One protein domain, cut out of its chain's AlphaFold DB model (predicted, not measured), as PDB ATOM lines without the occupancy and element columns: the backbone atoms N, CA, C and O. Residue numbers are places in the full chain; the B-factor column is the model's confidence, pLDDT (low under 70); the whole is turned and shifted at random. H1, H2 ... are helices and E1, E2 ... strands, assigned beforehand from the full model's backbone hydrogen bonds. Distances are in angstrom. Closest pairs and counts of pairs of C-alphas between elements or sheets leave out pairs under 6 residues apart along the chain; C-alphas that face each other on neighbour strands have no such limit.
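What this domain is: This is residues 19 to 64 and 197 to 332 of the 381 residues of an uncharacterized protein of Candidatus Helarchaeota archaeon (UniProt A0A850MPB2). Helices H1 and H2 follow each other roughly in line and make the longest axis, and a body of shorter crossed helices, long loops and a small hairpin sits along one side of H2. H7 passes close to the middle of that body, with H4 and H6 toward the end of H7 where residue 305 lies, H5 beside the middle of H7, and H8 and the hairpin E1 and E2 toward the end where residue 321 lies, while residues 19 to 30 of H1 stick out. The printed part has 182 residues, with named elements in the order H1, H2, H3, E1, E2, H4, H5, H6, H7, H8; the two strands are antiparallel and the class is mostly helix. The whole is compact, with a radius of gyration of the C-alphas of 17.0 A, and its C-alphas span 62 by 41 by 31 A.

How they stand to each other: H1, residues 19 to 35, and H2, residues 38 to 64, meet only through their link. H2 has a kink of 43 degrees near residue 52. With residues 46 to 57 alone it touches H3, residues 207 to 221; the C-alphas of Glu 54 and Ala 211 are closest, 5.6 A. E1, residues 231 to 233, and E2, residues 236 to 238, form a hairpin, with N 231 and O 238 within hydrogen-bond range at 2.8 A. H4, residues 259 to 265, touches H3, about perpendicular at 79 degrees, closest at the C-alphas of Leu 216 and Met 262, 6.3 A. H5, residues 277 to 284, only just touches H2, with 3 pairs of C-alphas within 8 A, the closest Asp 39 and Asp 277, 6.4 A. H6, residues 292 to 300, only just touches H5, with 3 such pairs, the closest His 282 and Thr 297, 7.0 A. H7, residues 305 to 321, is close to H6 but not clearly touching, 6.7 A between the closest C-alphas, Arg 298 and Val 308. H8, residues 323 to 331, only just touches H1, with 3 such pairs, the closest Val 34 and Ala 327, 7.0 A. Every O i to N i+4 pair is within hydrogen-bond range in the helices other than H2, which has 19 of 23.

Where its parts are: H1 begins at C-alpha 19, (128.022, 128.161, 214.984), and is 23.2 A long; H2 is 36.0 A, H3 20.3 A and H7 24.4 A. H8 ends at C-alpha 331, (130.130, 150.419, 226.974).

The domain as a whole: The farthest C-alphas, Phe 19 and Phe 197, are 63.2 A apart. Residues 65 to 196 are cut out, with 9.2 A between C-alphas 64 and 197. The links E2 to H4 and H4 to H5 are long. Mean pLDDT of the printed part is 77.7; 58 residues are under 70, among them 19 to 64 and 197 to 201.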
ATOM      1  N   PHE A  19     127.797 127.887 213.562       53.50
ATOM      2  CA  PHE A  19     128.022 128.161 214.984       53.50
ATOM      3  C   PHE A  19     129.509 128.320 215.315       53.50
ATOM      4  O   PHE A  19     129.862 129.220 216.072       53.50
ATOM      5  N   ILE A  20     130.382 127.502 214.716       54.06
ATOM      6  CA  ILE A  20     131.837 127.609 214.889       54.06
ATOM      7  C   ILE A  20     132.361 128.916 214.279       54.06
ATOM      8  O   ILE A  20     133.080 129.651 214.946       54.06
ATOM      9  N   LEU A  21     131.968 129.248 213.044       52.44
ATOM     10  CA  LEU A  21     132.381 130.487 212.374       52.44
ATOM     11  C   LEU A  21     131.783 131.731 213.036       52.44
ATOM     12  O   LEU A  21     132.474 132.730 213.183       52.44
ATOM     13  N   GLY A  22     130.520 131.673 213.459       52.75
ATOM     14  CA  GLY A  22     129.865 132.756 214.190       52.75
ATOM     15  C   GLY A  22     130.529 132.999 215.540       52.75
ATOM     16  O   GLY A  22     130.850 134.138 215.854       52.75
ATOM     17  N   GLY A  23     130.812 131.933 216.296       49.12
ATOM     18  CA  GLY A  23     131.572 132.012 217.543       49.12
ATOM     19  C   GLY A  23     132.982 132.564 217.333       49.12
ATOM     20  O   GLY A  23     133.412 133.416 218.099       49.12
ATOM     21  N   PHE A  24     133.668 132.154 216.262       52.09
ATOM     22  CA  PHE A  24     134.985 132.678 215.901       52.09
ATOM     23  C   PHE A  24     134.940 134.171 215.550       52.09
ATOM     24  O   PHE A  24     135.708 134.937 216.112       52.09
ATOM     25  N   LEU A  25     134.011 134.609 214.691       50.50
ATOM     26  CA  LEU A  25     133.872 136.017 214.294       50.50
ATOM     27  C   LEU A  25     133.467 136.916 215.462       50.50
ATOM     28  O   LEU A  25     133.970 138.026 215.581       50.50
ATOM     29  N   ILE A  26     132.582 136.428 216.329       51.41
ATOM     30  CA  ILE A  26     132.200 137.109 217.564       51.41
ATOM     31  C   ILE A  26     133.400 137.216 218.502       51.41
ATOM     32  O   ILE A  26     133.664 138.296 219.019       51.41
ATOM     33  N   ASN A  27     134.141 136.125 218.700       49.88
ATOM     34  CA  ASN A  27     135.328 136.137 219.543       49.88
ATOM     35  C   ASN A  27     136.385 137.090 218.980       49.88
ATOM     36  O   ASN A  27     136.917 137.888 219.732       49.88
ATOM     37  N   SER A  28     136.623 137.083 217.665       53.97
ATOM     38  CA  SER A  28     137.509 138.039 216.994       53.97
ATOM     39  C   SER A  28     137.005 139.478 217.091       53.97
ATOM     40  O   SER A  28     137.814 140.381 217.232       53.97
ATOM     41  N   PHE A  29     135.692 139.717 217.042       54.34
ATOM     42  CA  PHE A  29     135.119 141.053 217.209       54.34
ATOM     43  C   PHE A  29     135.267 141.562 218.644       54.34
ATOM     44  O   PHE A  29     135.688 142.693 218.824       54.34
ATOM     45  N   ILE A  30     134.971 140.738 219.655       52.97
ATOM     46  CA  ILE A  30     135.163 141.092 221.071       52.97
ATOM     47  C   ILE A  30     136.643 141.285 221.355       52.97
ATOM     48  O   ILE A  30     137.007 142.258 221.991       52.97
ATOM     49  N   GLN A  31     137.492 140.386 220.859       55.53
ATOM     50  CA  GLN A  31     138.934 140.537 220.952       55.53
ATOM     51  C   GLN A  31     139.356 141.858 220.323       55.53
ATOM     52  O   GLN A  31     139.959 142.649 221.017       55.53
ATOM     53  N   ASN A  32     138.955 142.172 219.092       57.19
ATOM     54  CA  ASN A  32     139.283 143.456 218.467       57.19
ATOM     55  C   ASN A  32     138.707 144.657 219.231       57.19
ATOM     56  O   ASN A  32     139.369 145.675 219.333       57.19
ATOM     57  N   LEU A  33     137.499 144.563 219.788       55.53
ATOM     58  CA  LEU A  33     136.879 145.661 220.531       55.53
ATOM     59  C   LEU A  33     137.524 145.852 221.908       55.53
ATOM     60  O   LEU A  33     137.639 146.975 222.371       55.53
ATOM     61  N   VAL A  34     137.984 144.783 222.552       56.25
ATOM     62  CA  VAL A  34     138.767 144.860 223.788       56.25
ATOM     63  C   VAL A  34     140.194 145.312 223.479       56.25
ATOM     64  O   VAL A  34     140.706 146.153 224.198       56.25
ATOM     65  N   PHE A  35     140.813 144.817 222.403       56.75
ATOM     66  CA  PHE A  35     142.194 145.112 222.012       56.75
ATOM     67  C   PHE A  35     142.380 146.546 221.518       56.75
ATOM     68  O   PHE A  35     143.306 147.207 221.970       56.75
ATOM     69  N   ASN A  36     141.477 147.048 220.675       60.16
ATOM     70  CA  ASN A  36     141.551 148.402 220.107       60.16
ATOM     71  C   ASN A  36     141.171 149.512 221.106       60.16
ATOM     72  O   ASN A  36     140.939 150.640 220.692       60.16
ATOM     73  N   ASN A  37     140.974 149.182 222.384       62.34
ATOM     74  CA  ASN A  37     140.594 150.150 223.415       62.34
ATOM     75  C   ASN A  37     141.488 150.065 224.659       62.34
ATOM     76  O   ASN A  37     141.140 150.616 225.702       62.34
ATOM     77  N   ILE A  38     142.606 149.337 224.599       62.94
ATOM     78  CA  ILE A  38     143.497 149.196 225.760       62.94
ATOM     79  C   ILE A  38     144.273 150.475 226.008       62.94
ATOM     80  O   ILE A  38     144.463 150.842 227.159       62.94
ATOM     81  N   ASP A  39     144.684 151.165 224.956       60.94
ATOM     82  CA  ASP A  39     145.310 152.478 225.044       60.94
ATOM     83  C   ASP A  39     144.365 153.472 225.727       60.94
ATOM     84  O   ASP A  39     144.751 154.094 226.714       60.94
ATOM     85  N   TYR A  40     143.100 153.535 225.298       65.12
ATOM     86  CA  TYR A  40     142.071 154.351 225.939       65.12
ATOM     87  C   TYR A  40     141.851 153.956 227.394       65.12
ATOM     88  O   TYR A  40     141.804 154.831 228.249       65.12
ATOM     89  N   ALA A  41     141.763 152.658 227.695       62.75
ATOM     90  CA  ALA A  41     141.601 152.177 229.062       62.75
ATOM     91  C   ALA A  41     142.803 152.541 229.949       62.75
ATOM     92  O   ALA A  41     142.617 152.979 231.079       62.75
ATOM     93  N   LEU A  42     144.034 152.404 229.452       63.97
ATOM     94  CA  LEU A  42     145.248 152.762 230.188       63.97
ATOM     95  C   LEU A  42     145.351 154.275 230.403       63.97
ATOM     96  O   LEU A  42     145.670 154.709 231.509       63.97
ATOM     97  N   LEU A  43     145.037 155.072 229.379       68.06
ATOM     98  CA  LEU A  43     144.986 156.531 229.478       68.06
ATOM     99  C   LEU A  43     143.890 156.983 230.448       68.06
ATOM    100  O   LEU A  43     144.155 157.799 231.321       68.06
ATOM    101  N   GLU A  44     142.698 156.396 230.376       67.88
ATOM    102  CA  GLU A  44     141.604 156.679 231.304       67.88
ATOM    103  C   GLU A  44     141.971 156.287 232.739       67.88
ATOM    104  O   GLU A  44     141.680 157.023 233.678       67.88
ATOM    105  N   MET A  45     142.653 155.157 232.935       65.44
ATOM    106  CA  MET A  45     143.149 154.763 234.252       65.44
ATOM    107  C   MET A  45     144.194 155.734 234.785       65.44
ATOM    108  O   MET A  45     144.135 156.061 235.965       65.44
ATOM    109  N   ARG A  46     145.110 156.227 233.947       66.94
ATOM    110  CA  ARG A  46     146.040 157.296 234.336       66.94
ATOM    111  C   ARG A  46     145.287 158.562 234.722       66.94
ATOM    112  O   ARG A  46     145.553 159.125 235.778       66.94
ATOM    113  N   ASP A  47     144.319 158.970 233.912       64.62
ATOM    114  CA  ASP A  47     143.562 160.202 234.124       64.62
ATOM    115  C   ASP A  47     142.637 160.106 235.359       64.62
ATOM    116  O   ASP A  47     142.382 161.112 236.016       64.62
ATOM    117  N   ARG A  48     142.179 158.900 235.733       62.91
ATOM    118  CA  ARG A  48     141.414 158.626 236.969       62.91
ATOM    119  C   ARG A  48     142.305 158.457 238.198       62.91
ATOM    120  O   ARG A  48     141.950 158.910 239.283       62.91
ATOM    121  N   ALA A  49     143.436 157.775 238.053       55.69
ATOM    122  CA  ALA A  49     144.344 157.488 239.157       55.69
ATOM    123  C   ALA A  49     145.220 158.691 239.515       55.69
ATOM    124  O   ALA A  49     145.585 158.815 240.675       55.69
ATOM    125  N   GLY A  50     145.520 159.593 238.576       55.75
ATOM    126  CA  GLY A  50     146.276 160.823 238.835       55.75
ATOM    127  C   GLY A  50     145.653 161.682 239.947       55.75
ATOM    128  O   GLY A  50     146.321 161.925 240.951       55.75
ATOM    129  N   PRO A  51     144.361 162.053 239.850       54.72
ATOM    130  CA  PRO A  51     143.653 162.774 240.912       54.72
ATOM    131  C   PRO A  51     143.529 162.000 242.230       54.72
ATOM    132  O   PRO A  51     143.383 162.613 243.279       54.72
ATOM    133  N   LEU A  52     143.570 160.662 242.206       50.56
ATOM    134  CA  LEU A  52     143.582 159.836 243.424       50.56
ATOM    135  C   LEU A  52     144.984 159.747 244.040       50.56
ATOM    136  O   LEU A  52     145.122 159.644 245.258       50.56
ATOM    137  N   ALA A  53     146.021 159.798 243.205       50.50
ATOM    138  CA  ALA A  53     147.415 159.818 243.609       50.50
ATOM    139  C   ALA A  53     147.799 161.178 244.192       50.50
ATOM    140  O   ALA A  53     148.602 161.209 245.110       50.50
ATOM    141  N   GLU A  54     147.213 162.283 243.734       53.84
ATOM    142  CA  GLU A  54     147.511 163.628 244.239       53.84
ATOM    143  C   GLU A  54     147.317 163.758 245.768       53.84
ATOM    144  O   GLU A  54     148.275 164.144 246.433       53.84
ATOM    145  N   PRO A  55     146.197 163.331 246.388       50.22
ATOM    146  CA  PRO A  55     146.065 163.272 247.846       50.22
ATOM    147  C   PRO A  55     147.096 162.368 248.541       50.22
ATOM    148  O   PRO A  55     147.579 162.709 249.614       50.22
ATOM    149  N   ILE A  56     147.459 161.231 247.935       49.78
ATOM    150  CA  ILE A  56     148.435 160.267 248.487       49.78
ATOM    151  C   ILE A  56     149.866 160.809 248.392       49.78
ATOM    152  O   ILE A  56     150.714 160.582 249.253       49.78
ATOM    153  N   VAL A  57     150.154 161.541 247.325       50.72
ATOM    154  CA  VAL A  57     151.409 162.253 247.119       50.72
ATOM    155  C   VAL A  57     151.473 163.417 248.092       50.72
ATOM    156  O   VAL A  57     152.466 163.545 248.797       50.72
ATOM    157  N   ASN A  58     150.395 164.180 248.247       49.62
ATOM    158  CA  ASN A  58     150.300 165.233 249.252       49.62
ATOM    159  C   ASN A  58     150.458 164.673 250.673       49.62
ATOM    160  O   ASN A  58     151.175 165.278 251.464       49.62
ATOM    161  N   SER A  59     149.911 163.493 250.989       46.53
ATOM    162  CA  SER A  59     150.118 162.842 252.291       46.53
ATOM    163  C   SER A  59     151.548 162.315 252.463       46.53
ATOM    164  O   SER A  59     152.156 162.517 253.506       46.53
ATOM    165  N   THR A  60     152.153 161.725 251.430       46.75
ATOM    166  CA  THR A  60     153.548 161.237 251.466       46.75
ATOM    167  C   THR A  60     154.554 162.382 251.559       46.75
ATOM    168  O   THR A  60     155.597 162.260 252.207       46.75
ATOM    169  N   ILE A  61     154.280 163.505 250.895       47.66
ATOM    170  CA  ILE A  61     155.117 164.693 251.004       47.66
ATOM    171  C   ILE A  61     154.852 165.401 252.341       47.66
ATOM    172  O   ILE A  61     155.813 165.817 252.983       47.66
ATOM    173  N   SER A  62     153.611 165.401 252.835       46.94
ATOM    174  CA  SER A  62     153.278 165.768 254.216       46.94
ATOM    175  C   SER A  62     154.100 164.955 255.220       46.94
ATOM    176  O   SER A  62     154.744 165.559 256.062       46.94
ATOM    177  N   VAL A  63     154.253 163.633 255.072       43.41
ATOM    178  CA  VAL A  63     155.140 162.818 255.936       43.41
ATOM    179  C   VAL A  63     156.598 163.316 255.923       43.41
ATOM    180  O   VAL A  63     157.263 163.287 256.956       43.41
ATOM    181  N   ASN A  64     157.115 163.831 254.799       45.97
ATOM    182  CA  ASN A  64     158.471 164.405 254.746       45.97
ATOM    183  C   ASN A  64     158.549 165.811 255.364       45.97
ATOM    184  O   ASN A  64     159.506 166.097 256.082       45.97
ATOM    185  N   PHE A 197     166.658 165.726 248.725       36.09
ATOM    186  CA  PHE A 197     166.156 164.730 249.683       36.09
ATOM    187  C   PHE A 197     165.627 163.452 249.021       36.09
ATOM    188  O   PHE A 197     165.691 162.382 249.624       36.09
ATOM    189  N   LYS A 198     165.137 163.552 247.782       57.69
ATOM    190  CA  LYS A 198     164.690 162.430 246.950       57.69
ATOM    191  C   LYS A 198     165.284 162.569 245.549       57.69
ATOM    192  O   LYS A 198     164.661 163.188 244.679       57.69
ATOM    193  N   PRO A 199     166.492 162.022 245.317       64.69
ATOM    194  CA  PRO A 199     167.173 162.102 244.025       64.69
ATOM    195  C   PRO A 199     166.305 161.639 242.848       64.69
ATOM    196  O   PRO A 199     166.433 162.145 241.737       64.69
ATOM    197  N   GLU A 200     165.372 160.713 243.082       67.25
ATOM    198  CA  GLU A 200     164.446 160.204 242.072       67.25
ATOM    199  C   GLU A 200     163.477 161.266 241.511       67.25
ATOM    200  O   GLU A 200     163.052 161.166 240.354       67.25
ATOM    201  N   LEU A 201     163.190 162.322 242.282       68.88
ATOM    202  CA  LEU A 201     162.325 163.438 241.883       68.88
ATOM    203  C   LEU A 201     163.086 164.553 241.144       68.88
ATOM    204  O   LEU A 201     162.486 165.535 240.713       68.88
ATOM    205  N   GLN A 202     164.405 164.420 240.954       73.19
ATOM    206  CA  GLN A 202     165.231 165.464 240.346       73.19
ATOM    207  C   GLN A 202     164.769 165.856 238.934       73.19
ATOM    208  O   GLN A 202     164.783 165.036 238.013       73.19
ATOM    209  N   GLY A 203     164.443 167.136 238.740       73.62
ATOM    210  CA  GLY A 203     164.032 167.696 237.448       73.62
ATOM    211  C   GLY A 203     162.526 167.656 237.170       73.62
ATOM    212  O   GLY A 203     162.131 168.070 236.084       73.62
ATOM    213  N   LEU A 204     161.710 167.178 238.117       73.44
ATOM    214  CA  LEU A 204     160.261 167.400 238.126       73.44
ATOM    215  C   LEU A 204     160.002 168.753 238.803       73.44
ATOM    216  O   LEU A 204     160.551 169.000 239.874       73.44
ATOM    217  N   ASN A 205     159.213 169.623 238.173       73.06
ATOM    218  CA  ASN A 205     159.043 171.027 238.565       73.06
ATOM    219  C   ASN A 205     157.591 171.376 238.926       73.06
ATOM    220  O   ASN A 205     157.295 172.530 239.214       73.06
ATOM    221  N   SER A 206     156.678 170.405 238.906       66.00
ATOM    222  CA  SER A 206     155.274 170.615 239.260       66.00
ATOM    223  C   SER A 206     154.690 169.443 240.045       66.00
ATOM    224  O   SER A 206     155.132 168.298 239.920       66.00
ATOM    225  N   THR A 207     153.639 169.718 240.820       60.03
ATOM    226  CA  THR A 207     152.853 168.688 241.518       60.03
ATOM    227  C   THR A 207     152.311 167.641 240.549       60.03
ATOM    228  O   THR A 207     152.337 166.453 240.860       60.03
ATOM    229  N   LEU A 208     151.886 168.060 239.352       65.50
ATOM    230  CA  LEU A 208     151.369 167.155 238.327       65.50
ATOM    231  C   LEU A 208     152.442 166.168 237.841       65.50
ATOM    232  O   LEU A 208     152.179 164.972 237.780       65.50
ATOM    233  N   GLU A 209     153.658 166.644 237.563       73.25
ATOM    234  CA  GLU A 209     154.782 165.783 237.155       73.25
ATOM    235  C   GLU A 209     155.188 164.790 238.258       73.25
ATOM    236  O   GLU A 209     155.610 163.668 237.980       73.25
ATOM    237  N   ILE A 210     155.049 165.176 239.528       70.00
ATOM    238  CA  ILE A 210     155.338 164.295 240.666       70.00
ATOM    239  C   ILE A 210     154.222 163.275 240.880       70.00
ATOM    240  O   ILE A 210     154.514 162.106 241.135       70.00
ATOM    241  N   ALA A 211     152.960 163.685 240.750       65.25
ATOM    242  CA  ALA A 211     151.821 162.777 240.787       65.25
ATOM    243  C   ALA A 211     151.914 161.737 239.664       65.25
ATOM    244  O   ALA A 211     151.760 160.543 239.918       65.25
ATOM    245  N   GLU A 212     152.265 162.170 238.450       77.56
ATOM    246  CA  GLU A 212     152.529 161.275 237.326       77.56
ATOM    247  C   GLU A 212     153.694 160.324 237.630       77.56
ATOM    248  O   GLU A 212     153.555 159.113 237.470       77.56
ATOM    249  N   PHE A 213     154.816 160.825 238.156       81.50
ATOM    250  CA  PHE A 213     155.934 159.970 238.560       81.50
ATOM    251  C   PHE A 213     155.521 158.904 239.584       81.50
ATOM    252  O   PHE A 213     155.905 157.742 239.443       81.50
ATOM    253  N   TYR A 214     154.740 159.270 240.600       77.62
ATOM    254  CA  TYR A 214     154.276 158.335 241.623       77.62
ATOM    255  C   TYR A 214     153.243 157.339 241.099       77.62
ATOM    256  O   TYR A 214     153.288 156.169 241.483       77.62
ATOM    257  N   PHE A 215     152.371 157.757 240.181       80.94
ATOM    258  CA  PHE A 215     151.493 156.852 239.446       80.94
ATOM    259  C   PHE A 215     152.307 155.817 238.661       80.94
ATOM    260  O   PHE A 215     152.066 154.616 238.787       80.94
ATOM    261  N   LEU A 216     153.317 156.264 237.908       84.81
ATOM    262  CA  LEU A 216     154.188 155.384 237.131       84.81
ATOM    263  C   LEU A 216     154.999 154.445 238.032       84.81
ATOM    264  O   LEU A 216     155.095 153.257 237.735       84.81
ATOM    265  N   GLN A 217     155.517 154.950 239.156       83.19
ATOM    266  CA  GLN A 217     156.198 154.155 240.184       83.19
ATOM    267  C   GLN A 217     155.280 153.105 240.804       83.19
ATOM    268  O   GLN A 217     155.690 151.961 240.991       83.19
ATOM    269  N   GLN A 218     154.038 153.465 241.123       83.75
ATOM    270  CA  GLN A 218     153.068 152.495 241.612       83.75
ATOM    271  C   GLN A 218     152.808 151.430 240.547       83.75
ATOM    272  O   GLN A 218     152.923 150.245 240.842       83.75
ATOM    273  N   TRP A 219     152.542 151.839 239.306       90.25
ATOM    274  CA  TRP A 219     152.279 150.928 238.197       90.25
ATOM    275  C   TRP A 219     153.425 149.938 237.945       90.25
ATOM    276  O   TRP A 219     153.170 148.754 237.733       90.25
ATOM    277  N   CYS A 220     154.684 150.380 237.970       91.94
ATOM    278  CA  CYS A 220     155.816 149.521 237.623       91.94
ATOM    279  C   CYS A 220     156.424 148.760 238.811       91.94
ATOM    280  O   CYS A 220     157.036 147.708 238.608       91.94
ATOM    281  N   ASN A 221     156.318 149.295 240.029       86.00
ATOM    282  CA  ASN A 221     157.069 148.808 241.187       86.00
ATOM    283  C   ASN A 221     156.194 148.511 242.409       86.00
ATOM    284  O   ASN A 221     156.689 147.909 243.359       86.00
ATOM    285  N   GLY A 222     154.919 148.911 242.418       81.12
ATOM    286  CA  GLY A 222     154.064 148.772 243.597       81.12
ATOM    287  C   GLY A 222     154.537 149.606 244.793       81.12
ATOM    288  O   GLY A 222     154.298 149.224 245.936       81.12
ATOM    289  N   SER A 223     155.252 150.710 244.543       74.19
ATOM    290  CA  SER A 223     156.009 151.453 245.562       74.19
ATOM    291  C   SER A 223     155.155 152.108 246.656       74.19
ATOM    292  O   SER A 223     155.665 152.353 247.747       74.19
ATOM    293  N   LEU A 224     153.885 152.418 246.381       68.50
ATOM    294  CA  LEU A 224     152.962 153.054 247.332       68.50
ATOM    295  C   LEU A 224     152.016 152.030 247.970       68.50
ATOM    296  O   LEU A 224     151.802 152.037 249.179       68.50
ATOM    297  N   PHE A 225     151.483 151.117 247.159       77.12
ATOM    298  CA  PHE A 225     150.614 150.027 247.586       77.12
ATOM    299  C   PHE A 225     151.293 148.706 247.241       77.12
ATOM    300  O   PHE A 225     151.107 148.204 246.127       77.12
ATOM    301  N   PRO A 226     152.048 148.109 248.182       79.44
ATOM    302  CA  PRO A 226     152.849 146.923 247.900       79.44
ATOM    303  C   PRO A 226     151.994 145.723 247.501       79.44
ATOM    304  O   PRO A 226     152.487 144.842 246.818       79.44
ATOM    305  N   ASN A 227     150.712 145.691 247.871       83.00
ATOM    306  CA  ASN A 227     149.778 144.619 247.518       83.00
ATOM    307  C   ASN A 227     148.818 144.992 246.369       83.00
ATOM    308  O   ASN A 227     147.846 144.277 246.123       83.00
ATOM    309  N   GLY A 228     149.085 146.098 245.669       83.00
ATOM    310  CA  GLY A 228     148.267 146.610 244.572       83.00
ATOM    311  C   GLY A 228     147.301 147.714 244.981       83.00
ATOM    312  O   GLY A 228     146.748 147.726 246.083       83.00
ATOM    313  N   PHE A 229     147.102 148.644 244.055       80.38
ATOM    314  CA  PHE A 229     146.182 149.758 244.169       80.38
ATOM    315  C   PHE A 229     144.740 149.258 244.000       80.38
ATOM    316  O   PHE A 229     144.436 148.587 243.006       80.38
ATOM    317  N   PRO A 230     143.839 149.563 244.951       81.12
ATOM    318  CA  PRO A 230     142.431 149.233 244.810       81.12
ATOM    319  C   PRO A 230     141.797 150.128 243.743       81.12
ATOM    320  O   PRO A 230     141.681 151.336 243.924       81.12
ATOM    321  N   LEU A 231     141.343 149.532 242.643       79.38
ATOM    322  CA  LEU A 231     140.612 150.222 241.586       79.38
ATOM    323  C   LEU A 231     139.105 150.099 241.811       79.38
ATOM    324  O   LEU A 231     138.551 149.018 241.578       79.38
ATOM    325  N   PRO A 232     138.421 151.172 242.239       76.88
ATOM    326  CA  PRO A 232     136.971 151.172 242.317       76.88
ATOM    327  C   PRO A 232     136.386 151.274 240.903       76.88
ATOM    328  O   PRO A 232     136.510 152.299 240.237       76.88
ATOM    329  N   LEU A 233     135.738 150.203 240.451       79.44
ATOM    330  CA  LEU A 233     134.950 150.156 239.220       79.44
ATOM    331  C   LEU A 233     133.475 149.944 239.571       79.44
ATOM    332  O   LEU A 233     133.142 149.506 240.675       79.44
ATOM    333  N   GLN A 234     132.570 150.181 238.619       77.25
ATOM    334  CA  GLN A 234     131.131 149.996 238.859       77.25
ATOM    335  C   GLN A 234     130.775 148.580 239.363       77.25
ATOM    336  O   GLN A 234     129.833 148.404 240.136       77.25
ATOM    337  N   ALA A 235     131.535 147.566 238.941       78.50
ATOM    338  CA  ALA A 235     131.334 146.171 239.328       78.50
ATOM    339  C   ALA A 235     131.934 145.795 240.702       78.50
ATOM    340  O   ALA A 235     131.684 144.689 241.181       78.50
ATOM    341  N   GLY A 236     132.720 146.676 241.331       84.06
ATOM    342  CA  GLY A 236     133.409 146.420 242.598       84.06
ATOM    343  C   GLY A 236     134.842 146.954 242.631       84.06
ATOM    344  O   GLY A 236     135.257 147.725 241.772       84.06
ATOM    345  N   ILE A 237     135.607 146.532 243.639       83.69
ATOM    346  CA  ILE A 237     137.023 146.899 243.791       83.69
ATOM    347  C   ILE A 237     137.895 145.808 243.169       83.69
ATOM    348  O   ILE A 237     137.793 144.637 243.544       83.69
ATOM    349  N   PHE A 238     138.771 146.200 242.249       84.94
ATOM    350  CA  PHE A 238     139.669 145.299 241.529       84.94
ATOM    351  C   PHE A 238     141.136 145.652 241.768       84.94
ATOM    352  O   PHE A 238     141.471 146.771 242.135       84.94
ATOM    353  N   TYR A 239     142.011 144.672 241.555       87.88
ATOM    354  CA  TYR A 239     143.455 144.784 241.755       87.88
ATOM    355  C   TYR A 239     144.185 144.100 240.603       87.88
ATOM    356  O   TYR A 239     143.651 143.171 239.991       87.88
ATOM    357  N   GLY A 240     145.431 144.502 240.362       84.94
ATOM    358  CA  GLY A 240     146.255 143.966 239.278       84.94
ATOM    359  C   GLY A 240     146.485 144.928 238.131       84.94
ATOM    360  O   GLY A 240     146.725 144.501 237.003       84.94
ATOM    361  N   PHE A 241     146.428 146.221 238.437       85.75
ATOM    362  CA  PHE A 241     146.883 147.263 237.537       85.75
ATOM    363  C   PHE A 241     148.397 147.236 237.347       85.75
ATOM    364  O   PHE A 241     148.882 147.500 236.255       85.75
ATOM    365  N   GLU A 242     149.134 146.894 238.396       91.44
ATOM    366  CA  GLU A 242     150.583 146.997 238.439       91.44
ATOM    367  C   GLU A 242     151.279 145.837 237.729       91.44
ATOM    368  O   GLU A 242     150.899 144.663 237.848       91.44
ATOM    369  N   VAL A 243     152.372 146.160 237.043       92.88
ATOM    370  CA  VAL A 243     153.308 145.171 236.518       92.88
ATOM    371  C   VAL A 243     153.895 144.391 237.693       92.88
ATOM    372  O   VAL A 243     154.291 144.955 238.705       92.88
ATOM    373  N   GLY A 244     153.919 143.063 237.580       91.19
ATOM    374  CA  GLY A 244     154.402 142.200 238.660       91.19
ATOM    375  C   GLY A 244     153.376 141.892 239.757       91.19
ATOM    376  O   GLY A 244     153.689 141.096 240.644       91.19
ATOM    377  N   TYR A 245     152.144 142.418 239.680       93.56
ATOM    378  CA  TYR A 245     151.061 142.015 240.584       93.56
ATOM    379  C   TYR A 245     150.785 140.510 240.506       93.56
ATOM    380  O   TYR A 245     150.831 139.908 239.429       93.56
ATOM    381  N   GLN A 246     150.465 139.894 241.644       90.62
ATOM    382  CA  GLN A 246     150.129 138.469 241.734       90.62
ATOM    383  C   GLN A 246     148.773 138.243 242.397       90.62
ATOM    384  O   GLN A 246     147.919 137.555 241.838       90.62
ATOM    385  N   SER A 247     148.582 138.807 243.590       90.38
ATOM    386  CA  SER A 247     147.346 138.730 244.370       90.38
ATOM    387  C   SER A 247     147.372 139.771 245.492       90.38
ATOM    388  O   SER A 247     148.444 140.236 245.858       90.38
ATOM    389  N   GLN A 248     146.227 140.063 246.109       87.44
ATOM    390  CA  GLN A 248     146.124 141.026 247.220       87.44
ATOM    391  C   GLN A 248     146.910 140.619 248.478       87.44
ATOM    392  O   GLN A 248     147.145 141.437 249.361       87.44
ATOM    393  N   THR A 249     147.283 139.344 248.601       89.00
ATOM    394  CA  THR A 249     148.008 138.819 249.768       89.00
ATOM    395  C   THR A 249     149.500 138.638 249.511       89.00
ATOM    396  O   THR A 249     150.216 138.190 250.404       89.00
ATOM    397  N   VAL A 250     149.965 138.908 248.291       91.06
ATOM    398  CA  VAL A 250     151.365 138.740 247.898       91.06
ATOM    399  C   VAL A 250     151.874 140.074 247.361       91.06
ATOM    400  O   VAL A 250     151.292 140.568 246.395       91.06
ATOM    401  N   PRO A 251     152.956 140.629 247.935       88.19
ATOM    402  CA  PRO A 251     153.520 141.873 247.447       88.19
ATOM    403  C   PRO A 251     153.873 141.812 245.958       88.19
ATOM    404  O   PRO A 251     154.305 140.776 245.442       88.19
ATOM    405  N   ILE A 252     153.701 142.939 245.278       90.31
ATOM    406  CA  ILE A 252     154.111 143.160 243.898       90.31
ATOM    407  C   ILE A 252     155.609 142.885 243.791       90.31
ATOM    408  O   ILE A 252     156.401 143.330 244.621       90.31
ATOM    409  N   ILE A 253     155.995 142.139 242.754       95.75
ATOM    410  CA  ILE A 253     157.406 142.030 242.386       95.75
ATOM    411  C   ILE A 253     157.777 143.325 241.660       95.75
ATOM    412  O   ILE A 253     157.234 143.554 240.576       95.75
ATOM    413  N   PRO A 254     158.681 144.154 242.207       93.62
ATOM    414  CA  PRO A 254     159.065 145.391 241.554       93.62
ATOM    415  C   PRO A 254     159.853 145.097 240.278       93.62
ATOM    416  O   PRO A 254     160.723 144.225 240.263       93.62
ATOM    417  N   THR A 255     159.570 145.849 239.216       94.88
ATOM    418  CA  THR A 255     160.344 145.771 237.966       94.88
ATOM    419  C   THR A 255     161.693 146.481 238.068       94.88
ATOM    420  O   THR A 255     162.580 146.224 237.263       94.88
ATOM    421  N   ASN A 256     161.850 147.390 239.036       91.50
ATOM    422  CA  ASN A 256     162.996 148.292 239.179       91.50
ATOM    423  C   ASN A 256     163.263 149.141 237.922       91.50
ATOM    424  O   ASN A 256     164.396 149.558 237.675       91.50
ATOM    425  N   MET A 257     162.221 149.423 237.129       92.12
ATOM    426  CA  MET A 257     162.341 150.275 235.946       92.12
ATOM    427  C   MET A 257     162.870 151.667 236.299       92.12
ATOM    428  O   MET A 257     162.456 152.291 237.280       92.12
ATOM    429  N   THR A 258     163.750 152.189 235.443       91.56
ATOM    430  CA  THR A 258     164.223 153.569 235.571       91.56
ATOM    431  C   THR A 258     163.108 154.561 235.247       91.56
ATOM    432  O   THR A 258     162.157 154.242 234.527       91.56
ATOM    433  N   ARG A 259     163.263 155.809 235.704       87.56
ATOM    434  CA  ARG A 259     162.335 156.894 235.366       87.56
ATOM    435  C   ARG A 259     162.126 157.042 233.862       87.56
ATOM    436  O   ARG A 259     160.989 157.105 233.412       87.56
ATOM    437  N   ASN A 260     163.205 157.040 233.085       92.81
ATOM    438  CA  ASN A 260     163.112 157.180 231.633       92.81
ATOM    439  C   ASN A 260     162.347 156.017 230.995       92.81
ATOM    440  O   ASN A 260     161.525 156.259 230.118       92.81
ATOM    441  N   SER A 261     162.575 154.783 231.452       95.81
ATOM    442  CA  SER A 261     161.872 153.602 230.938       95.81
ATOM    443  C   SER A 261     160.363 153.697 231.182       95.81
ATOM    444  O   SER A 261     159.575 153.476 230.265       95.81
ATOM    445  N   MET A 262     159.956 154.111 232.391       93.94
ATOM    446  CA  MET A 262     158.542 154.323 232.722       93.94
ATOM    447  C   MET A 262     157.885 155.352 231.794       93.94
ATOM    448  O   MET A 262     156.843 155.072 231.209       93.94
ATOM    449  N   TYR A 263     158.512 156.519 231.613       93.00
ATOM    450  CA  TYR A 263     157.963 157.562 230.746       93.00
ATOM    451  C   TYR A 263     157.917 157.142 229.274       93.00
ATOM    452  O   TYR A 263     156.949 157.467 228.597       93.00
ATOM    453  N   GLN A 264     158.902 156.391 228.762       96.06
ATOM    454  CA  GLN A 264     158.848 155.909 227.373       96.06
ATOM    455  C   GLN A 264     157.670 154.964 227.126       96.06
ATOM    456  O   GLN A 264     157.031 155.057 226.074       96.06
ATOM    457  N   LEU A 265     157.332 154.116 228.101       95.31
ATOM    458  CA  LEU A 265     156.179 153.219 228.013       95.31
ATOM    459  C   LEU A 265     154.838 153.960 228.015       95.31
ATOM    460  O   LEU A 265     153.871 153.445 227.463       95.31
ATOM    461  N   TRP A 266     154.784 155.167 228.572       93.56
ATOM    462  CA  TRP A 266     153.582 156.006 228.636       93.56
ATOM    463  C   TRP A 266     153.633 157.216 227.686       93.56
ATOM    464  O   TRP A 266     152.766 158.090 227.722       93.56
ATOM    465  N   ASN A 267     154.627 157.268 226.797       92.88
ATOM    466  CA  ASN A 267     154.798 158.348 225.835       92.88
ATOM    467  C   ASN A 267     153.942 158.104 224.584       92.88
ATOM    468  O   ASN A 267     154.261 157.251 223.758       92.88
ATOM    469  N   THR A 268     152.905 158.918 224.387       90.94
ATOM    470  CA  THR A 268     152.002 158.830 223.224       90.94
ATOM    471  C   THR A 268     152.666 159.173 221.885       90.94
ATOM    472  O   THR A 268     152.100 158.901 220.833       90.94
ATOM    473  N   SER A 269     153.870 159.754 221.898       94.56
ATOM    474  CA  SER A 269     154.682 159.985 220.694       94.56
ATOM    475  C   SER A 269     155.681 158.854 220.409       94.56
ATOM    476  O   SER A 269     156.346 158.879 219.374       94.56
ATOM    477  N   ASN A 270     155.831 157.885 221.319       95.31
ATOM    478  CA  ASN A 270     156.692 156.722 221.128       95.31
ATOM    479  C   ASN A 270     155.891 155.584 220.461       95.31
ATOM    480  O   ASN A 270     154.950 155.080 221.084       95.31
ATOM    481  N   PRO A 271     156.277 155.117 219.255       95.06
ATOM    482  CA  PRO A 271     155.570 154.046 218.553       95.06
ATOM    483  C   PRO A 271     155.743 152.667 219.205       95.06
ATOM    484  O   PRO A 271     155.112 151.721 218.767       95.06
ATOM    485  N   TYR A 272     156.578 152.529 220.241       96.00
ATOM    486  CA  TYR A 272     156.749 151.298 221.025       96.00
ATOM    487  C   TYR A 272     156.161 151.404 222.447       96.00
ATOM    488  O   TYR A 272     156.472 150.576 223.307       96.00
ATOM    489  N   SER A 273     155.352 152.432 222.724       95.06
ATOM    490  CA  SER A 273     154.709 152.637 224.031       95.06
ATOM    491  C   SER A 273     153.555 151.658 224.291       95.06
ATOM    492  O   SER A 273     153.103 150.938 223.407       95.06
ATOM    493  N   LEU A 274     153.052 151.624 225.522       90.81
ATOM    494  CA  LEU A 274     151.848 150.884 225.908       90.81
ATOM    495  C   LEU A 274     150.569 151.723 225.779       90.81
ATOM    496  O   LEU A 274     149.494 151.240 226.094       90.81
ATOM    497  N   VAL A 275     150.657 152.980 225.352       85.94
ATOM    498  CA  VAL A 275     149.508 153.909 225.335       85.94
ATOM    499  C   VAL A 275     149.201 154.447 223.942       85.94
ATOM    500  O   VAL A 275     148.635 155.524 223.785       85.94
ATOM    501  N   THR A 276     149.614 153.704 222.919       85.06
ATOM    502  CA  THR A 276     149.252 153.957 221.525       85.06
ATOM    503  C   THR A 276     148.853 152.645 220.868       85.06
ATOM    504  O   THR A 276     149.433 151.603 221.176       85.06
ATOM    505  N   ASP A 277     147.912 152.691 219.927       80.25
ATOM    506  CA  ASP A 277     147.526 151.528 219.117       80.25
ATOM    507  C   ASP A 277     148.732 150.841 218.456       80.25
ATOM    508  O   ASP A 277     148.859 149.614 218.474       80.25
ATOM    509  N   GLU A 278     149.640 151.635 217.877       88.50
ATOM    510  CA  GLU A 278     150.849 151.131 217.219       88.50
ATOM    511  C   GLU A 278     151.760 150.415 218.220       88.50
ATOM    512  O   GLU A 278     152.146 149.266 217.994       88.50
ATOM    513  N   GLY A 279     152.038 151.051 219.359       90.50
ATOM    514  CA  GLY A 279     152.897 150.489 220.392       90.50
ATOM    515  C   GLY A 279     152.319 149.240 221.040       90.50
ATOM    516  O   GLY A 279     153.018 148.229 221.139       90.50
ATOM    517  N   LEU A 280     151.025 149.226 221.365       85.50
ATOM    518  CA  LEU A 280     150.337 148.011 221.796       85.50
ATOM    519  C   LEU A 280     150.491 146.916 220.731       85.50
ATOM    520  O   LEU A 280     150.948 145.817 221.031       85.50
ATOM    521  N   ASN A 281     150.261 147.204 219.452       84.38
ATOM    522  CA  ASN A 281     150.487 146.207 218.407       84.38
ATOM    523  C   ASN A 281     151.940 145.670 218.385       84.38
ATOM    524  O   ASN A 281     152.142 144.478 218.120       84.38
ATOM    525  N   HIS A 282     152.949 146.481 218.728       90.56
ATOM    526  CA  HIS A 282     154.319 145.997 218.933       90.56
ATOM    527  C   HIS A 282     154.435 145.023 220.115       90.56
ATOM    528  O   HIS A 282     155.043 143.964 219.950       90.56
ATOM    529  N   TRP A 283     153.830 145.333 221.262       91.94
ATOM    530  CA  TRP A 283     153.858 144.488 222.465       91.94
ATOM    531  C   TRP A 283     153.153 143.138 222.281       91.94
ATOM    532  O   TRP A 283     153.632 142.116 222.771       91.94
ATOM    533  N   TRP A 284     152.061 143.087 221.518       85.56
ATOM    534  CA  TRP A 284     151.351 141.831 221.238       85.56
ATOM    535  C   TRP A 284     152.139 140.918 220.319       85.56
ATOM    536  O   TRP A 284     152.143 139.696 220.476       85.56
ATOM    537  N   ASN A 285     152.809 141.527 219.348       87.31
ATOM    538  CA  ASN A 285     153.585 140.822 218.346       87.31
ATOM    539  C   ASN A 285     155.072 140.796 218.706       87.31
ATOM    540  O   ASN A 285     155.906 140.633 217.814       87.31
ATOM    541  N   ILE A 286     155.407 140.940 219.997       88.75
ATOM    542  CA  ILE A 286     156.791 141.130 220.440       88.75
ATOM    543  C   ILE A 286     157.714 139.981 220.005       88.75
ATOM    544  O   ILE A 286     158.908 140.171 219.775       88.75
ATOM    545  N   GLY A 287     157.131 138.798 219.791       87.81
ATOM    546  CA  GLY A 287     157.813 137.627 219.262       87.81
ATOM    547  C   GLY A 287     158.733 136.971 220.294       87.81
ATOM    548  O   GLY A 287     158.682 137.289 221.482       87.81
ATOM    549  N   PRO A 288     159.564 136.003 219.872       90.69
ATOM    550  CA  PRO A 288     160.508 135.363 220.775       90.69
ATOM    551  C   PRO A 288     161.606 136.342 221.204       90.69
ATOM    552  O   PRO A 288     162.008 137.232 220.444       90.69
ATOM    553  N   LYS A 289     162.138 136.109 222.408       91.25
ATOM    554  CA  LYS A 289     163.294 136.821 222.961       91.25
ATOM    555  C   LYS A 289     164.449 136.861 221.956       91.25
ATOM    556  O   LYS A 289     164.736 135.863 221.293       91.25
ATOM    557  N   ASN A 290     165.110 138.014 221.858       90.94
ATOM    558  CA  ASN A 290     166.181 138.327 220.900       90.94
ATOM    559  C   ASN A 290     165.767 138.434 219.420       90.94
ATOM    560  O   ASN A 290     166.640 138.597 218.564       90.94
ATOM    561  N   SER A 291     164.476 138.359 219.082       95.31
ATOM    562  CA  SER A 291     164.036 138.718 217.730       95.31
ATOM    563  C   SER A 291     164.299 140.202 217.446       95.31
ATOM    564  O   SER A 291     164.400 141.016 218.363       95.31
ATOM    565  N   THR A 292     164.394 140.583 216.168       95.19
ATOM    566  CA  THR A 292     164.591 141.990 215.775       95.19
ATOM    567  C   THR A 292     163.529 142.905 216.380       95.19
ATOM    568  O   THR A 292     163.845 143.993 216.846       95.19
ATOM    569  N   HIS A 293     162.280 142.444 216.406       92.38
ATOM    570  CA  HIS A 293     161.152 143.211 216.923       92.38
ATOM    571  C   HIS A 293     161.147 143.288 218.456       92.38
ATOM    572  O   HIS A 293     160.914 144.366 219.006       92.38
ATOM    573  N   TYR A 294     161.481 142.189 219.140       96.56
ATOM    574  CA  TYR A 294     161.701 142.175 220.589       96.56
ATOM    575  C   TYR A 294     162.792 143.179 220.986       96.56
ATOM    576  O   TYR A 294     162.558 144.040 221.830       96.56
ATOM    577  N   ASN A 295     163.958 143.117 220.330       96.69
ATOM    578  CA  ASN A 295     165.086 143.998 220.640       96.69
ATOM    579  C   ASN A 295     164.732 145.465 220.378       96.69
ATOM    580  O   ASN A 295     165.010 146.302 221.222       96.69
ATOM    581  N   ALA A 296     164.053 145.777 219.267       96.25
ATOM    582  CA  ALA A 296     163.612 147.143 218.988       96.25
ATOM    583  C   ALA A 296     162.667 147.682 220.077       96.25
ATOM    584  O   ALA A 296     162.878 148.783 220.580       96.25
ATOM    585  N   THR A 297     161.673 146.886 220.484       96.19
ATOM    586  CA  THR A 297     160.706 147.270 221.528       96.19
ATOM    587  C   THR A 297     161.391 147.467 222.882       96.19
ATOM    588  O   THR A 297     161.123 148.449 223.574       96.19
ATOM    589  N   ARG A 298     162.307 146.565 223.249       97.56
ATOM    590  CA  ARG A 298     163.098 146.652 224.481       97.56
ATOM    591  C   ARG A 298     164.010 147.879 224.488       97.56
ATOM    592  O   ARG A 298     164.009 148.636 225.455       97.56
ATOM    593  N   ASP A 299     164.784 148.063 223.420       97.31
ATOM    594  CA  ASP A 299     165.851 149.062 223.355       97.31
ATOM    595  C   ASP A 299     165.278 150.487 223.312       97.31
ATOM    596  O   ASP A 299     165.795 151.367 223.998       97.31
ATOM    597  N   VAL A 300     164.176 150.716 222.581       97.38
ATOM    598  CA  VAL A 300     163.494 152.027 222.543       97.38
ATOM    599  C   VAL A 300     162.917 152.410 223.908       97.38
ATOM    600  O   VAL A 300     162.946 153.581 224.280       97.38
ATOM    601  N   ASN A 301     162.431 151.432 224.673       97.56
ATOM    602  CA  ASN A 301     161.867 151.661 226.005       97.56
ATOM    603  C   ASN A 301     162.903 151.554 227.139       97.56
ATOM    604  O   ASN A 301     162.535 151.658 228.307       97.56
ATOM    605  N   TYR A 302     164.189 151.363 226.822       97.38
ATOM    606  CA  TYR A 302     165.273 151.224 227.803       97.38
ATOM    607  C   TYR A 302     164.988 150.150 228.867       97.38
ATOM    608  O   TYR A 302     165.104 150.411 230.068       97.38
ATOM    609  N   LEU A 303     164.549 148.968 228.435       97.12
ATOM    610  CA  LEU A 303     164.157 147.881 229.333       97.12
ATOM    611  C   LEU A 303     165.213 146.782 229.415       97.12
ATOM    612  O   LEU A 303     165.916 146.493 228.448       97.12
ATOM    613  N   GLU A 304     165.273 146.130 230.571       96.50
ATOM    614  CA  GLU A 304     165.946 144.843 230.715       96.50
ATOM    615  C   GLU A 304     165.032 143.709 230.231       96.50
ATOM    616  O   GLU A 304     163.815 143.862 230.106       96.50
ATOM    617  N   ASP A 305     165.623 142.562 229.904       96.38
ATOM    618  CA  ASP A 305     164.873 141.462 229.301       96.38
ATOM    619  C   ASP A 305     163.803 140.871 230.231       96.38
ATOM    620  O   ASP A 305     162.718 140.509 229.789       96.38
ATOM    621  N   ASP A 306     164.117 140.740 231.516       96.44
ATOM    622  CA  ASP A 306     163.189 140.249 232.533       96.44
ATOM    623  C   ASP A 306     162.009 141.209 232.737       96.44
ATOM    624  O   ASP A 306     160.870 140.764 232.893       96.44
ATOM    625  N   VAL A 307     162.247 142.518 232.640       96.81
ATOM    626  CA  VAL A 307     161.191 143.535 232.679       96.81
ATOM    627  C   VAL A 307     160.250 143.404 231.478       96.81
ATOM    628  O   VAL A 307     159.032 143.485 231.645       96.81
ATOM    629  N   VAL A 308     160.777 143.150 230.275       97.00
ATOM    630  CA  VAL A 308     159.943 142.882 229.087       97.00
ATOM    631  C   VAL A 308     159.058 141.654 229.317       97.00
ATOM    632  O   VAL A 308     157.849 141.720 229.085       97.00
ATOM    633  N   ASP A 309     159.629 140.564 229.835       95.38
ATOM    634  CA  ASP A 309     158.886 139.339 230.150       95.38
ATOM    635  C   ASP A 309     157.774 139.610 231.192       95.38
ATOM    636  O   ASP A 309     156.640 139.134 231.045       95.38
ATOM    637  N   MET A 310     158.052 140.432 232.213       96.06
ATOM    638  CA  MET A 310     157.066 140.853 233.216       96.06
ATOM    639  C   MET A 310     155.924 141.676 232.615       96.06
ATOM    640  O   MET A 310     154.766 141.432 232.968       96.06
ATOM    641  N   ILE A 311     156.219 142.615 231.709       95.62
ATOM    642  CA  ILE A 311     155.206 143.441 231.034       95.62
ATOM    643  C   ILE A 311     154.310 142.573 230.149       95.62
ATOM    644  O   ILE A 311     153.090 142.683 230.230       95.62
ATOM    645  N   VAL A 312     154.872 141.653 229.359       93.62
ATOM    646  CA  VAL A 312     154.083 140.753 228.495       93.62
ATOM    647  C   VAL A 312     153.164 139.847 229.326       93.62
ATOM    648  O   VAL A 312     151.983 139.656 229.003       93.62
ATOM    649  N   ALA A 313     153.675 139.316 230.441       92.31
ATOM    650  CA  ALA A 313     152.884 138.515 231.371       92.31
ATOM    651  C   ALA A 313     151.813 139.344 232.097       92.31
ATOM    652  O   ALA A 313     150.717 138.849 232.373       92.31
ATOM    653  N   TRP A 314     152.120 140.593 232.450       93.56
ATOM    654  CA  TRP A 314     151.161 141.536 233.022       93.56
ATOM    655  C   TRP A 314     150.046 141.856 232.030       93.56
ATOM    656  O   TRP A 314     148.884 141.674 232.375       93.56
ATOM    657  N   LEU A 315     150.380 142.214 230.792       88.56
ATOM    658  CA  LEU A 315     149.427 142.589 229.753       88.56
ATOM    659  C   LEU A 315     148.366 141.501 229.538       88.56
ATOM    660  O   LEU A 315     147.168 141.775 229.519       88.56
ATOM    661  N   SER A 316     148.804 140.240 229.487       84.19
ATOM    662  CA  SER A 316     147.913 139.078 229.376       84.19
ATOM    663  C   SER A 316     146.934 138.953 230.553       84.19
ATOM    664  O   SER A 316     145.780 138.576 230.362       84.19
ATOM    665  N   ARG A 317     147.378 139.272 231.776       85.75
ATOM    666  CA  ARG A 317     146.552 139.221 232.995       85.75
ATOM    667  C   ARG A 317     145.640 140.435 233.127       85.75
ATOM    668  O   ARG A 317     144.486 140.288 233.515       85.75
ATOM    669  N   PHE A 318     146.137 141.616 232.780       83.06
ATOM    670  CA  PHE A 318     145.367 142.853 232.749       83.06
ATOM    671  C   PHE A 318     144.167 142.716 231.799       83.06
ATOM    672  O   PHE A 318     143.026 142.999 232.170       83.06
ATOM    673  N   LEU A 319     144.406 142.135 230.621       79.56
ATOM    674  CA  LEU A 319     143.382 141.758 229.647       79.56
ATOM    675  C   LEU A 319     142.320 140.803 230.193       79.56
ATOM    676  O   LEU A 319     141.141 140.961 229.891       79.56
ATOM    677  N   SER A 320     142.715 139.783 230.956       79.31
ATOM    678  CA  SER A 320     141.764 138.783 231.451       79.31
ATOM    679  C   SER A 320     140.999 139.248 232.687       79.31
ATOM    680  O   SER A 320     139.869 138.813 232.896       79.31
ATOM    681  N   ASN A 321     141.611 140.106 233.507       81.75
ATOM    682  CA  ASN A 321     141.143 140.374 234.866       81.75
ATOM    683  C   ASN A 321     140.609 141.791 235.077       81.75
ATOM    684  O   ASN A 321     139.805 141.972 235.980       81.75
ATOM    685  N   ILE A 322     141.047 142.782 234.293       81.62
ATOM    686  CA  ILE A 322     140.667 144.192 234.484       81.62
ATOM    687  C   ILE A 322     139.863 144.708 233.291       81.62
ATOM    688  O   ILE A 322     138.775 145.257 233.469       81.62
ATOM    689  N   MET A 323     140.344 144.461 232.069       78.75
ATOM    690  CA  MET A 323     139.711 144.975 230.848       78.75
ATOM    691  C   MET A 323     138.221 144.644 230.686       78.75
ATOM    692  O   MET A 323     137.496 145.521 230.219       78.75
ATOM    693  N   PRO A 324     137.705 143.456 231.066       77.88
ATOM    694  CA  PRO A 324     136.274 143.182 230.947       77.88
ATOM    695  C   PRO A 324     135.412 144.149 231.766       77.88
ATOM    696  O   PRO A 324     134.350 144.558 231.304       77.88
ATOM    697  N   TYR A 325     135.885 144.548 232.949       80.12
ATOM    698  CA  TYR A 325     135.171 145.464 233.839       80.12
ATOM    699  C   TYR A 325     135.265 146.915 233.352       80.12
ATOM    700  O   TYR A 325     134.267 147.630 233.384       80.12
ATOM    701  N   LEU A 326     136.420 147.322 232.812       74.81
ATOM    702  CA  LEU A 326     136.575 148.634 232.172       74.81
ATOM    703  C   LEU A 326     135.701 148.759 230.919       74.81
ATOM    704  O   LEU A 326     134.962 149.728 230.766       74.81
ATOM    705  N   ALA A 327     135.714 147.743 230.052       70.19
ATOM    706  CA  ALA A 327     134.865 147.706 228.866       70.19
ATOM    707  C   ALA A 327     133.375 147.695 229.237       70.19
ATOM    708  O   ALA A 327     132.556 148.307 228.554       70.19
ATOM    709  N   GLN A 328     133.005 147.021 230.326       73.06
ATOM    710  CA  GLN A 328     131.653 147.103 230.857       73.06
ATOM    711  C   GLN A 328     131.273 148.529 231.241       73.06
ATOM    712  O   GLN A 328     130.193 148.966 230.859       73.06
ATOM    713  N   GLU A 329     132.113 149.229 231.995       73.81
ATOM    714  CA  GLU A 329     131.796 150.574 232.465       73.81
ATOM    715  C   GLU A 329     131.694 151.559 231.291       73.81
ATOM    716  O   GLU A 329     130.713 152.293 231.180       73.81
ATOM    717  N   ALA A 330     132.637 151.484 230.346       69.12
ATOM    718  CA  ALA A 330     132.668 152.346 229.166       69.12
ATOM    719  C   ALA A 330     131.502 152.087 228.189       69.12
ATOM    720  O   ALA A 330     130.956 153.022 227.604       69.12
ATOM    721  N   TYR A 331     131.098 150.823 228.008       69.38
ATOM    722  CA  TYR A 331     130.130 150.419 226.974       69.38
ATOM    723  C   TYR A 331     128.803 149.874 227.522       69.38
ATOM    724  O   TYR A 331     127.967 149.399 226.749       69.38
ATOM    725  N   SER A 332     128.586 149.928 228.839       70.19
ATOM    726  CA  SER A 332     127.422 149.340 229.524       70.19
ATOM    727  C   SER A 332     127.206 147.849 229.201       70.19
ATOM    728  O   SER A 332     126.073 147.388 229.037       70.19
TER     729      SER A 332